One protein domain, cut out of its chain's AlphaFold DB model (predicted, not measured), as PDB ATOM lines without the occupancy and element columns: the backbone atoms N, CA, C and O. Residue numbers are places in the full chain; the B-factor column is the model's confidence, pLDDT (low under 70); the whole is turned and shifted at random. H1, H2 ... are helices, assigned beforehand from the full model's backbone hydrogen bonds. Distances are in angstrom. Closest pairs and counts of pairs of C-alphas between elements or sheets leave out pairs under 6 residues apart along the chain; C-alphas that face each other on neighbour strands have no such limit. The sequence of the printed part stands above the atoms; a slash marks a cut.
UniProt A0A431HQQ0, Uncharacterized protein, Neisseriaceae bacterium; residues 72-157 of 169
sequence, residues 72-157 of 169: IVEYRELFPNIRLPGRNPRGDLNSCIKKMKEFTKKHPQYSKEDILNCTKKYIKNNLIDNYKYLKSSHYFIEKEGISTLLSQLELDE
ATOM      1  N   ILE A  72     155.814 248.956 274.202       97.06
ATOM      2  CA  ILE A  72     155.943 247.595 273.657       97.06
ATOM      3  C   ILE A  72     154.894 246.610 274.201       97.06
ATOM      4  O   ILE A  72     154.540 245.641 273.524       97.06
ATOM      5  N   VAL A  73     154.392 246.850 275.416       96.75
ATOM      6  CA  VAL A  73     153.296 246.067 276.002       96.75
ATOM      7  C   VAL A  73     152.016 246.289 275.199       96.75
ATOM      8  O   VAL A  73     151.422 245.305 274.765       96.75
ATOM      9  N   GLU A  74     151.673 247.545 274.895       97.56
ATOM     10  CA  GLU A  74     150.533 247.918 274.043       97.56
ATOM     11  C   GLU A  74     150.622 247.225 272.677       97.56
ATOM     12  O   GLU A  74     149.687 246.546 272.254       97.56
ATOM     13  N   TYR A  75     151.787 247.299 272.021       98.19
ATOM     14  CA  TYR A  75     152.042 246.595 270.760       98.19
ATOM     15  C   TYR A  75     151.780 245.087 270.870       98.19
ATOM     16  O   TYR A  75     151.100 244.493 270.030       98.19
ATOM     17  N   ARG A  76     152.330 244.444 271.906       97.25
ATOM     18  CA  ARG A  76     152.208 242.996 272.095       97.25
ATOM     19  C   ARG A  76     150.765 242.589 272.383       97.25
ATOM     20  O   ARG A  76     150.352 241.504 271.972       97.25
ATOM     21  N   GLU A  77     150.012 243.426 273.084       97.31
ATOM     22  CA  GLU A  77     148.620 243.173 273.448       97.31
ATOM     23  C   GLU A  77     147.657 243.228 272.263       97.31
ATOM     24  O   GLU A  77     146.616 242.571 272.328       97.31
ATOM     25  N   LEU A  78     148.040 243.874 271.153       97.56
ATOM     26  CA  LEU A  78     147.302 243.794 269.886       97.56
ATOM     27  C   LEU A  78     147.156 242.345 269.396       97.56
ATOM     28  O   LEU A  78     146.151 241.994 268.779       97.56
ATOM     29  N   PHE A  79     148.149 241.490 269.669       97.19
ATOM     30  CA  PHE A  79     148.119 240.089 269.264       97.19
ATOM     31  C   PHE A  79     147.180 239.268 270.169       97.19
ATOM     32  O   PHE A  79     147.248 239.365 271.407       97.19
ATOM     33  N   PRO A  80     146.339 238.396 269.578       94.56
ATOM     34  CA  PRO A  80     145.315 237.667 270.314       94.56
ATOM     35  C   PRO A  80     145.931 236.721 271.350       94.56
ATOM     36  O   PRO A  80     146.925 236.036 271.086       94.56
ATOM     37  N   ASN A  81     145.311 236.651 272.532       93.94
ATOM     38  CA  ASN A  81     145.716 235.750 273.615       93.94
ATOM     39  C   ASN A  81     145.157 234.334 273.417       93.94
ATOM     40  O   ASN A  81     144.373 233.844 274.227       93.94
ATOM     41  N   ILE A  82     145.514 233.697 272.307       91.38
ATOM     42  CA  ILE A  82     145.028 232.361 271.949       91.38
ATOM     43  C   ILE A  82     146.194 231.402 271.744       91.38
ATOM     44  O   ILE A  82     147.311 231.807 271.417       91.38
ATOM     45  N   ARG A  83     145.935 230.102 271.890       88.50
ATOM     46  CA  ARG A  83     146.887 229.059 271.506       88.50
ATOM     47  C   ARG A  83     146.516 228.536 270.124       88.50
ATOM     48  O   ARG A  83     145.420 228.022 269.938       88.50
ATOM     49  N   LEU A  84     147.440 228.646 269.176       88.06
ATOM     50  CA  LEU A  84     147.328 227.997 267.873       88.06
ATOM     51  C   LEU A  84     148.202 226.731 267.857       88.06
ATOM     52  O   LEU A  84     149.155 226.638 268.644       88.06
ATOM     53  N   PRO A  85     147.926 225.755 266.976       87.62
ATOM     54  CA  PRO A  85     148.777 224.580 266.823       87.62
ATOM     55  C   PRO A  85     150.243 224.983 266.611       87.62
ATOM     56  O   PRO A  85     150.579 225.701 265.671       87.62
ATOM     57  N   GLY A  86     151.109 224.575 267.540       86.25
ATOM     58  CA  GLY A  86     152.548 224.843 267.486       86.25
ATOM     59  C   GLY A  86     152.988 226.288 267.752       86.25
ATOM     60  O   GLY A  86     154.189 226.546 267.699       86.25
ATOM     61  N   ARG A  87     152.089 227.245 268.054       87.50
ATOM     62  CA  ARG A  87     152.503 228.644 268.281       87.50
ATOM     63  C   ARG A  87     151.591 229.470 269.189       87.50
ATOM     64  O   ARG A  87     150.398 229.217 269.336       87.50
ATOM     65  N   ASN A  88     152.177 230.516 269.767       92.94
ATOM     66  CA  ASN A  88     151.480 231.566 270.507       92.94
ATOM     67  C   ASN A  88     151.601 232.890 269.726       92.94
ATOM     68  O   ASN A  88     152.712 233.430 269.666       92.94
ATOM     69  N   PRO A  89     150.516 233.428 269.133       94.19
ATOM     70  CA  PRO A  89     150.546 234.702 268.414       94.19
ATOM     71  C   PRO A  89     151.076 235.867 269.251       94.19
ATOM     72  O   PRO A  89     151.822 236.699 268.748       94.19
ATOM     73  N   ARG A  90     150.774 235.897 270.550       94.88
ATOM     74  CA  ARG A  90     151.233 236.967 271.440       94.88
ATOM     75  C   ARG A  90     152.741 236.938 271.700       94.88
ATOM     76  O   ARG A  90     153.323 237.975 272.009       94.88
ATOM     77  N   GLY A  91     153.379 235.777 271.541       93.94
ATOM     78  CA  GLY A  91     154.831 235.626 271.627       93.94
ATOM     79  C   GLY A  91     155.455 236.058 272.963       93.94
ATOM     80  O   GLY A  91     154.764 236.282 273.963       93.94
ATOM     81  N   ASP A  92     156.783 236.159 272.962       94.56
ATOM     82  CA  ASP A  92     157.599 236.551 274.115       94.56
ATOM     83  C   ASP A  92     157.845 238.071 274.166       94.56
ATOM     84  O   ASP A  92     158.169 238.688 273.152       94.56
ATOM     85  N   LEU A  93     157.704 238.673 275.353       95.44
ATOM     86  CA  LEU A  93     157.841 240.121 275.553       95.44
ATOM     87  C   LEU A  93     159.294 240.591 275.401       95.44
ATOM     88  O   LEU A  93     159.536 241.610 274.755       95.44
ATOM     89  N   ASN A  94     160.260 239.841 275.934       95.81
ATOM     90  CA  ASN A  94     161.678 240.211 275.857       95.81
ATOM     91  C   ASN A  94     162.174 240.204 274.406       95.81
ATOM     92  O   ASN A  94     162.904 241.100 273.975       95.81
ATOM     93  N   SER A  95     161.707 239.231 273.626       96.62
ATOM     94  CA  SER A  95     161.950 239.145 272.190       96.62
ATOM     95  C   SER A  95     161.341 240.329 271.437       96.62
ATOM     96  O   SER A  95     162.003 240.879 270.557       96.62
ATOM     97  N   CYS A  96     160.126 240.762 271.800       97.44
ATOM     98  CA  CYS A  96     159.521 241.975 271.246       97.44
ATOM     99  C   CYS A  96     160.356 243.220 271.563       97.44
ATOM    100  O   CYS A  96     160.672 243.965 270.644       97.44
ATOM    101  N   ILE A  97     160.767 243.418 272.822       95.44
ATOM    102  CA  ILE A  97     161.598 244.565 273.233       95.44
ATOM    103  C   ILE A  97     162.879 244.625 272.406       95.44
ATOM    104  O   ILE A  97     163.176 245.651 271.797       95.44
ATOM    105  N   LYS A  98     163.630 243.517 272.364       95.00
ATOM    106  CA  LYS A  98     164.909 243.455 271.651       95.00
ATOM    107  C   LYS A  98     164.730 243.771 270.166       95.00
ATOM    108  O   LYS A  98     165.445 244.609 269.630       95.00
ATOM    109  N   LYS A  99     163.779 243.106 269.506       97.31
ATOM    110  CA  LYS A  99     163.571 243.263 268.061       97.31
ATOM    111  C   LYS A  99     162.992 244.622 267.701       97.31
ATOM    112  O   LYS A  99     163.399 245.180 266.694       97.31
ATOM    113  N   MET A 100     162.092 245.164 268.519       97.12
ATOM    114  CA  MET A 100     161.496 246.470 268.256       97.12
ATOM    115  C   MET A 100     162.519 247.596 268.435       97.12
ATOM    116  O   MET A 100     162.568 248.478 267.592       97.12
ATOM    117  N   LYS A 101     163.403 247.531 269.446       92.75
ATOM    118  CA  LYS A 101     164.514 248.497 269.588       92.75
ATOM    119  C   LYS A 101     165.428 248.511 268.362       92.75
ATOM    120  O   LYS A 101     165.784 249.578 267.870       92.75
ATOM    121  N   GLU A 102     165.789 247.332 267.855       92.19
ATOM    122  CA  GLU A 102     166.581 247.222 266.625       92.19
ATOM    123  C   GLU A 102     165.811 247.731 265.401       92.19
ATOM    124  O   GLU A 102     166.378 248.429 264.566       92.19
ATOM    125  N   PHE A 103     164.517 247.420 265.312       94.75
ATOM    126  CA  PHE A 103     163.655 247.870 264.225       94.75
ATOM    127  C   PHE A 103     163.575 249.396 264.164       94.75
ATOM    128  O   PHE A 103     163.897 249.980 263.135       94.75
ATOM    129  N   THR A 104     163.224 250.054 265.269       90.50
ATOM    130  CA  THR A 104     163.063 251.514 265.316       90.50
ATOM    131  C   THR A 104     164.392 252.251 265.142       90.50
ATOM    132  O   THR A 104     164.415 253.380 264.670       90.50
ATOM    133  N   LYS A 105     165.517 251.609 265.483       84.19
ATOM    134  CA  LYS A 105     166.860 252.125 265.186       84.19
ATOM    135  C   LYS A 105     167.192 252.057 263.691       84.19
ATOM    136  O   LYS A 105     167.819 252.977 263.175       84.19
ATOM    137  N   LYS A 106     166.819 250.968 263.009       85.50
ATOM    138  CA  LYS A 106     167.067 250.767 261.567       85.50
ATOM    139  C   LYS A 106     166.091 251.536 260.680       85.50
ATOM    140  O   LYS A 106     166.470 251.939 259.586       85.50
ATOM    141  N   HIS A 107     164.865 251.738 261.155       85.44
ATOM    142  CA  HIS A 107     163.787 252.393 260.419       85.44
ATOM    143  C   HIS A 107     163.196 253.568 261.216       85.44
ATOM    144  O   HIS A 107     162.022 253.530 261.593       85.44
ATOM    145  N   PRO A 108     163.996 254.612 261.510       80.69
ATOM    146  CA  PRO A 108     163.549 255.726 262.339       80.69
ATOM    147  C   PRO A 108     162.486 256.613 261.668       80.69
ATOM    148  O   PRO A 108     161.967 257.516 262.314       80.69
ATOM    149  N   GLN A 109     162.155 256.384 260.390       77.88
ATOM    150  CA  GLN A 109     161.068 257.084 259.699       77.88
ATOM    151  C   GLN A 109     159.671 256.652 260.160       77.88
ATOM    152  O   GLN A 109     158.724 257.402 259.948       77.88
ATOM    153  N   TYR A 110     159.537 255.474 260.780       84.12
ATOM    154  CA  TYR A 110     158.251 254.971 261.258       84.12
ATOM    155  C   TYR A 110     158.041 255.328 262.724       84.12
ATOM    156  O   TYR A 110     158.820 254.934 263.599       84.12
ATOM    157  N   SER A 111     156.959 256.052 262.994       86.38
ATOM    158  CA  SER A 111     156.542 256.400 264.349       86.38
ATOM    159  C   SER A 111     155.953 255.196 265.097       86.38
ATOM    160  O   SER A 111     155.627 254.152 264.518       86.38
ATOM    161  N   LYS A 112     155.770 255.352 266.415       90.62
ATOM    162  CA  LYS A 112     155.009 254.398 267.236       90.62
ATOM    163  C   LYS A 112     153.627 254.158 266.619       90.62
ATOM    164  O   LYS A 112     153.181 253.015 266.511       90.62
ATOM    165  N   GLU A 113     152.946 255.231 266.239       91.00
ATOM    166  CA  GLU A 113     151.587 255.217 265.712       91.00
ATOM    167  C   GLU A 113     151.516 254.458 264.385       91.00
ATOM    168  O   GLU A 113     150.625 253.617 264.228       91.00
ATOM    169  N   ASP A 114     152.480 254.670 263.484       92.56
ATOM    170  CA  ASP A 114     152.578 253.935 262.214       92.56
ATOM    171  C   ASP A 114     152.681 252.431 262.475       92.56
ATOM    172  O   ASP A 114     151.898 251.634 261.951       92.56
ATOM    173  N   ILE A 115     153.584 252.040 263.380       96.19
ATOM    174  CA  ILE A 115     153.808 250.640 263.753       96.19
ATOM    175  C   ILE A 115     152.537 250.022 264.351       96.19
ATOM    176  O   ILE A 115     152.141 248.917 263.962       96.19
ATOM    177  N   LEU A 116     151.882 250.704 265.294       96.88
ATOM    178  CA  LEU A 116     150.674 250.190 265.945       96.88
ATOM    179  C   LEU A 116     149.501 250.076 264.967       96.88
ATOM    180  O   LEU A 116     148.773 249.080 265.003       96.88
ATOM    181  N   ASN A 117     149.313 251.056 264.084       96.12
ATOM    182  CA  ASN A 117     148.230 251.056 263.101       96.12
ATOM    183  C   ASN A 117     148.435 249.979 262.032       96.12
ATOM    184  O   ASN A 117     147.518 249.190 261.776       96.12
ATOM    185  N   CYS A 118     149.652 249.867 261.499       97.00
ATOM    186  CA  CYS A 118     150.034 248.805 260.575       97.00
ATOM    187  C   CYS A 118     149.825 247.416 261.207       97.00
ATOM    188  O   CYS A 118     149.201 246.524 260.625       97.00
ATOM    189  N   THR A 119     150.233 247.249 262.470       97.81
ATOM    190  CA  THR A 119     150.038 245.996 263.218       97.81
ATOM    191  C   THR A 119     148.557 245.653 263.390       97.81
ATOM    192  O   THR A 119     148.158 244.509 263.154       97.81
ATOM    193  N   LYS A 120     147.709 246.630 263.749       97.25
ATOM    194  CA  LYS A 120     146.248 246.441 263.844       97.25
ATOM    195  C   LYS A 120     145.659 245.981 262.508       97.25
ATOM    196  O   LYS A 120     144.866 245.036 262.491       97.25
ATOM    197  N   LYS A 121     146.064 246.603 261.395       95.88
ATOM    198  CA  LYS A 121     145.630 246.235 260.037       95.88
ATOM    199  C   LYS A 121     146.055 244.808 259.683       95.88
ATOM    200  O   LYS A 121     145.212 244.006 259.286       95.88
ATOM    201  N   TYR A 122     147.319 244.457 259.917       95.94
ATOM    202  CA  TYR A 122     147.844 243.107 259.691       95.94
ATOM    203  C   TYR A 122     147.060 242.035 260.465       95.94
ATOM    204  O   TYR A 122     146.649 241.020 259.895       95.94
ATOM    205  N   ILE A 123     146.798 242.265 261.756       95.69
ATOM    206  CA  ILE A 123     146.048 241.325 262.602       95.69
ATOM    207  C   ILE A 123     144.600 241.197 262.124       95.69
ATOM    208  O   ILE A 123     144.089 240.079 262.032       95.69
ATOM    209  N   LYS A 124     143.957 242.316 261.769       94.56
ATOM    210  CA  LYS A 124     142.598 242.333 261.212       94.56
ATOM    211  C   LYS A 124     142.512 241.533 259.913       94.56
ATOM    212  O   LYS A 124     141.592 240.737 259.762       94.56
ATOM    213  N   ASN A 125     143.485 241.674 259.015       92.19
ATOM    214  CA  ASN A 125     143.516 240.924 257.755       92.19
ATOM    215  C   ASN A 125     143.669 239.412 257.985       92.19
ATOM    216  O   ASN A 125     143.090 238.612 257.260       92.19
ATOM    217  N   ASN A 126     144.381 239.012 259.042       92.50
ATOM    218  CA  ASN A 126     144.532 237.603 259.415       92.50
ATOM    219  C   ASN A 126     143.311 237.019 260.149       92.50
ATOM    220  O   ASN A 126     143.269 235.806 260.365       92.50
ATOM    221  N   LEU A 127     142.323 237.835 260.534       89.88
ATOM    222  CA  LEU A 127     141.096 237.354 261.179       89.88
ATOM    223  C   LEU A 127     140.265 236.474 260.235       89.88
ATOM    224  O   LEU A 127     139.661 235.509 260.693       89.88
ATOM    225  N   ILE A 128     140.275 236.781 258.933       87.12
ATOM    226  CA  ILE A 128     139.492 236.082 257.899       87.12
ATOM    227  C   ILE A 128     139.805 234.578 257.890       87.12
ATOM    228  O   ILE A 128     138.903 233.755 257.768       87.12
ATOM    229  N   ASP A 129     141.068 234.221 258.128       85.56
ATOM    230  CA  ASP A 129     141.539 232.836 258.179       85.56
ATOM    231  C   ASP A 129     141.690 232.306 259.614       85.56
ATOM    232  O   ASP A 129     142.531 231.439 259.872       85.56
ATOM    233  N   ASN A 130     140.945 232.845 260.589       87.00
ATOM    234  CA  ASN A 130     141.062 232.486 262.012       87.00
ATOM    235  C   ASN A 130     142.519 232.509 262.514       87.00
ATOM    236  O   ASN A 130     142.970 231.623 263.245       87.00
ATOM    237  N   TYR A 131     143.288 233.509 262.077       90.44
ATOM    238  CA  TYR A 131     144.699 233.694 262.413       90.44
ATOM    239  C   TYR A 131     145.635 232.566 261.946       90.44
ATOM    240  O   TYR A 131     146.764 232.472 262.439       90.44
ATOM    241  N   LYS A 132     145.230 231.725 260.980       87.94
ATOM    242  CA  LYS A 132     146.010 230.575 260.473       87.94
ATOM    243  C   LYS A 132     147.398 230.939 259.945       87.94
ATOM    244  O   LYS A 132     148.323 230.138 260.108       87.94
ATOM    245  N   TYR A 133     147.596 232.146 259.426       89.50
ATOM    246  CA  TYR A 133     148.902 232.627 258.945       89.50
ATOM    247  C   TYR A 133     149.502 233.749 259.804       89.50
ATOM    248  O   TYR A 133     150.578 234.263 259.493       89.50
ATOM    249  N   LEU A 134     148.857 234.076 260.929       94.06
ATOM    250  CA  LEU A 134     149.320 235.119 261.832       94.06
ATOM    251  C   LEU A 134     150.662 234.726 262.460       94.06
ATOM    252  O   LEU A 134     150.766 233.711 263.163       94.06
ATOM    253  N   LYS A 135     151.686 235.551 262.231       95.12
ATOM    254  CA  LYS A 135     152.993 235.406 262.878       95.12
ATOM    255  C   LYS A 135     152.889 235.729 264.366       95.12
ATOM    256  O   LYS A 135     152.080 236.553 264.781       95.12
ATOM    257  N   SER A 136     153.743 235.105 265.175       96.50
ATOM    258  CA  SER A 136     153.953 235.579 266.543       96.50
ATOM    259  C   SER A 136     154.495 237.006 266.518       96.50
ATOM    260  O   SER A 136     155.327 237.311 265.670       96.50
ATOM    261  N   SER A 137     154.075 237.843 267.461       97.75
ATOM    262  CA  SER A 137     154.448 239.261 267.594       97.75
ATOM    263  C   SER A 137     155.922 239.552 267.279       97.75
ATOM    264  O   SER A 137     156.240 240.229 266.310       97.75
ATOM    265  N   HIS A 138     156.846 238.936 268.009       97.88
ATOM    266  CA  HIS A 138     158.288 239.087 267.793       97.88
ATOM    267  C   HIS A 138     158.772 238.652 266.392       97.88
ATOM    268  O   HIS A 138     159.718 239.237 265.877       97.88
ATOM    269  N   TYR A 139     158.135 237.668 265.748       97.56
ATOM    270  CA  TYR A 139     158.452 237.265 264.368       97.56
ATOM    271  C   TYR A 139     157.790 238.137 263.305       97.56
ATOM    272  O   TYR A 139     158.259 238.155 262.168       97.56
ATOM    273  N   PHE A 140     156.704 238.831 263.647       98.19
ATOM    274  CA  PHE A 140     156.144 239.865 262.789       98.19
ATOM    275  C   PHE A 140     157.123 241.039 262.676       98.19
ATOM    276  O   PHE A 140     157.379 241.493 261.563       98.19
ATOM    277  N   ILE A 141     157.756 241.436 263.792       98.31
ATOM    278  CA  ILE A 141     158.844 242.426 263.780       98.31
ATOM    279  C   ILE A 141     159.994 241.932 262.904       98.31
ATOM    280  O   ILE A 141     160.377 242.617 261.967       98.31
ATOM    281  N   GLU A 142     160.544 240.747 263.188       97.94
ATOM    282  CA  GLU A 142     161.633 240.180 262.393       97.94
ATOM    283  C   GLU A 142     161.828 238.687 262.686       97.94
ATOM    284  O   GLU A 142     161.920 238.270 263.848       97.94
ATOM    285  N   LYS A 143     162.017 237.877 261.646       96.62
ATOM    286  CA  LYS A 143     162.483 236.493 261.761       96.62
ATOM    287  C   LYS A 143     163.559 236.231 260.710       96.62
ATOM    288  O   LYS A 143     163.312 236.465 259.537       96.62
ATOM    289  N   GLU A 144     164.724 235.743 261.145       95.06
ATOM    290  CA  GLU A 144     165.830 235.348 260.249       95.06
ATOM    291  C   GLU A 144     166.232 236.464 259.262       95.06
ATOM    292  O   GLU A 144     166.451 236.226 258.082       95.06
ATOM    293  N   GLY A 145     166.290 237.708 259.751       93.31
ATOM    294  CA  GLY A 145     166.636 238.884 258.944       93.31
ATOM    295  C   GLY A 145     165.493 239.453 258.098       93.31
ATOM    296  O   GLY A 145     165.666 240.501 257.489       93.31
ATOM    297  N   ILE A 146     164.317 238.818 258.088       95.88
ATOM    298  CA  ILE A 146     163.149 239.275 257.327       95.88
ATOM    299  C   ILE A 146     162.150 239.948 258.273       95.88
ATOM    300  O   ILE A 146     161.617 239.304 259.184       95.88
ATOM    301  N   SER A 147     161.854 241.229 258.035       97.94
ATOM    302  CA  SER A 147     160.835 241.987 258.770       97.94
ATOM    303  C   SER A 147     159.510 242.005 258.014       97.94
ATOM    304  O   SER A 147     159.404 242.595 256.948       97.94
ATOM    305  N   THR A 148     158.479 241.360 258.567       97.88
ATOM    306  CA  THR A 148     157.127 241.436 257.979       97.88
ATOM    307  C   THR A 148     156.464 242.769 258.304       97.88
ATOM    308  O   THR A 148     155.728 243.281 257.473       97.88
ATOM    309  N   LEU A 149     156.757 243.343 259.474       97.88
ATOM    310  CA  LEU A 149     156.331 244.688 259.848       97.88
ATOM    311  C   LEU A 149     156.802 245.725 258.823       97.88
ATOM    312  O   LEU A 149     155.969 246.483 258.342       97.88
ATOM    313  N   LEU A 150     158.086 245.711 258.437       97.31
ATOM    314  CA  LEU A 150     158.610 246.622 257.415       97.31
ATOM    315  C   LEU A 150     157.842 246.485 256.101       97.31
ATOM    316  O   LEU A 150     157.304 247.465 255.608       97.31
ATOM    317  N   SER A 151     157.707 245.257 255.593       96.88
ATOM    318  CA  SER A 151     156.994 245.024 254.334       96.88
ATOM    319  C   SER A 151     155.531 245.465 254.383       96.88
ATOM    320  O   SER A 151     154.964 245.778 253.349       96.88
ATOM    321  N   GLN A 152     154.875 245.439 255.549       96.56
ATOM    322  CA  GLN A 152     153.511 245.958 255.677       96.56
ATOM    323  C   GLN A 152     153.479 247.489 255.748       96.56
ATOM    324  O   GLN A 152     152.574 248.082 255.175       96.56
ATOM    325  N   LEU A 153     154.456 248.118 256.407       95.38
ATOM    326  CA  LEU A 153     154.579 249.577 256.465       95.38
ATOM    327  C   LEU A 153     154.856 250.173 255.080       95.38
ATOM    328  O   LEU A 153     154.193 251.125 254.694       95.38
ATOM    329  N   GLU A 154     155.753 249.561 254.304       93.75
ATOM    330  CA  GLU A 154     156.076 249.991 252.934       93.75
ATOM    331  C   GLU A 154     154.872 249.890 251.980       93.75
ATOM    332  O   GLU A 154     154.752 250.683 251.057       93.75
ATOM    333  N   LEU A 155     153.955 248.942 252.211       92.31
ATOM    334  CA  LEU A 155     152.705 248.827 251.442       92.31
ATOM    335  C   LEU A 155     151.645 249.860 251.849       92.31
ATOM    336  O   LEU A 155     150.696 250.087 251.099       92.31
ATOM    337  N   ASP A 156     151.750 250.407 253.060       81.31
ATOM    338  CA  ASP A 156     150.833 251.416 253.590       81.31
ATOM    339  C   ASP A 156     151.282 252.845 253.231       81.31
ATOM    340  O   ASP A 156     150.478 253.775 253.344       81.31
ATOM    341  N   GLU A 157     152.524 253.030 252.771       74.69
ATOM    342  CA  GLU A 157     152.976 254.299 252.205       74.69
ATOM    343  C   GLU A 157     152.262 254.561 250.865       74.69
ATOM    344  O   GLU A 157     152.195 253.673 250.012       74.69
TER     345      GLU A 157
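AT A GLANCE: This is residues 72 to 157 of the 169 residues of an uncharacterized protein of Neisseriaceae bacterium (UniProt A0A431HQQ0). What does this domain look like? It is a compact cluster of five helices in which the short H4 lies near the middle, with the long helices H2 and H3 on two sides of it, H5 packed on H3, and H1 on H2. The long stretch from residue 78 to 92, with no named element, loops out to one end of the cluster at Pro 85 and comes back. What is it made of? The printed part has 86 residues with five named helices, in the order H1, H2, H3, H4, H5, and no named strand; the class is all helix. How large is it? The radius of gyration of the C-alphas is 12.0 A, and they span 34 by 27 by 24 A.

HOW THE PARTS SIT: What does H1, residues 72 to 77, touch? It touches H2, residues 93 to 106, at a steep tilt of 57 degrees, opposite ways; the closest C-alphas, of Ile 72 and Ile 97, are 6.4 A apart. It is close to but not clearly touching H3, residues 112 to 125, at a shallow tilt of 18 degrees, the same way; the closest C-alphas, of Tyr 75 and Leu 116, are 6.2 A apart. How does H4, residues 137 to 141, stand? It touches H2, with the C-alphas of Cys 96 and His 138 closest at 4.7 A. It touches H5, residues 148 to 156, only at the corner, and H3 and H4 are near each other. What else does H5 touch, and what stays apart? H5 touches H3, about perpendicular at 85 degrees, with the closest C-alphas, of Cys 118 and Leu 153, 6.2 A apart. H2 is apart from both H3 and H5, and H1 is apart from H5. What do the backbones show? Every O i to N i+4 pair is within hydrogen-bond range in H1, H2, H3 and H4, and 4 of 5 in H5.

IN THESE COORDINATES: Where does the first helix begin? H1 begins at C-alpha 72, at (155.943, 247.595, 273.657), and is 8.6 A long. How long are the others? H2, residues 93 to 106, measures 19.9 A and H3, residues 112 to 125, 20.1 A from first to last C-alpha. H4, residues 137 to 141, measures 6.6 A and H5, residues 148 to 156, 12.6 A. Where does the last helix end? H5 ends at C-alpha 156, at (150.833, 251.416, 253.590).

THE WHOLE: Which C-alphas are farthest apart? Those of Pro 85 and Gln 109, at 35.5 A. Which links are long? The links H1 to H2, with 15 residues, and H3 to H4, with 11, are long; H2 to H3 is tight and H4 to H5 short. Is the model complete and confident here? The printed part has no cut, its mean pLDDT is 93.1, and no printed residue is under 70.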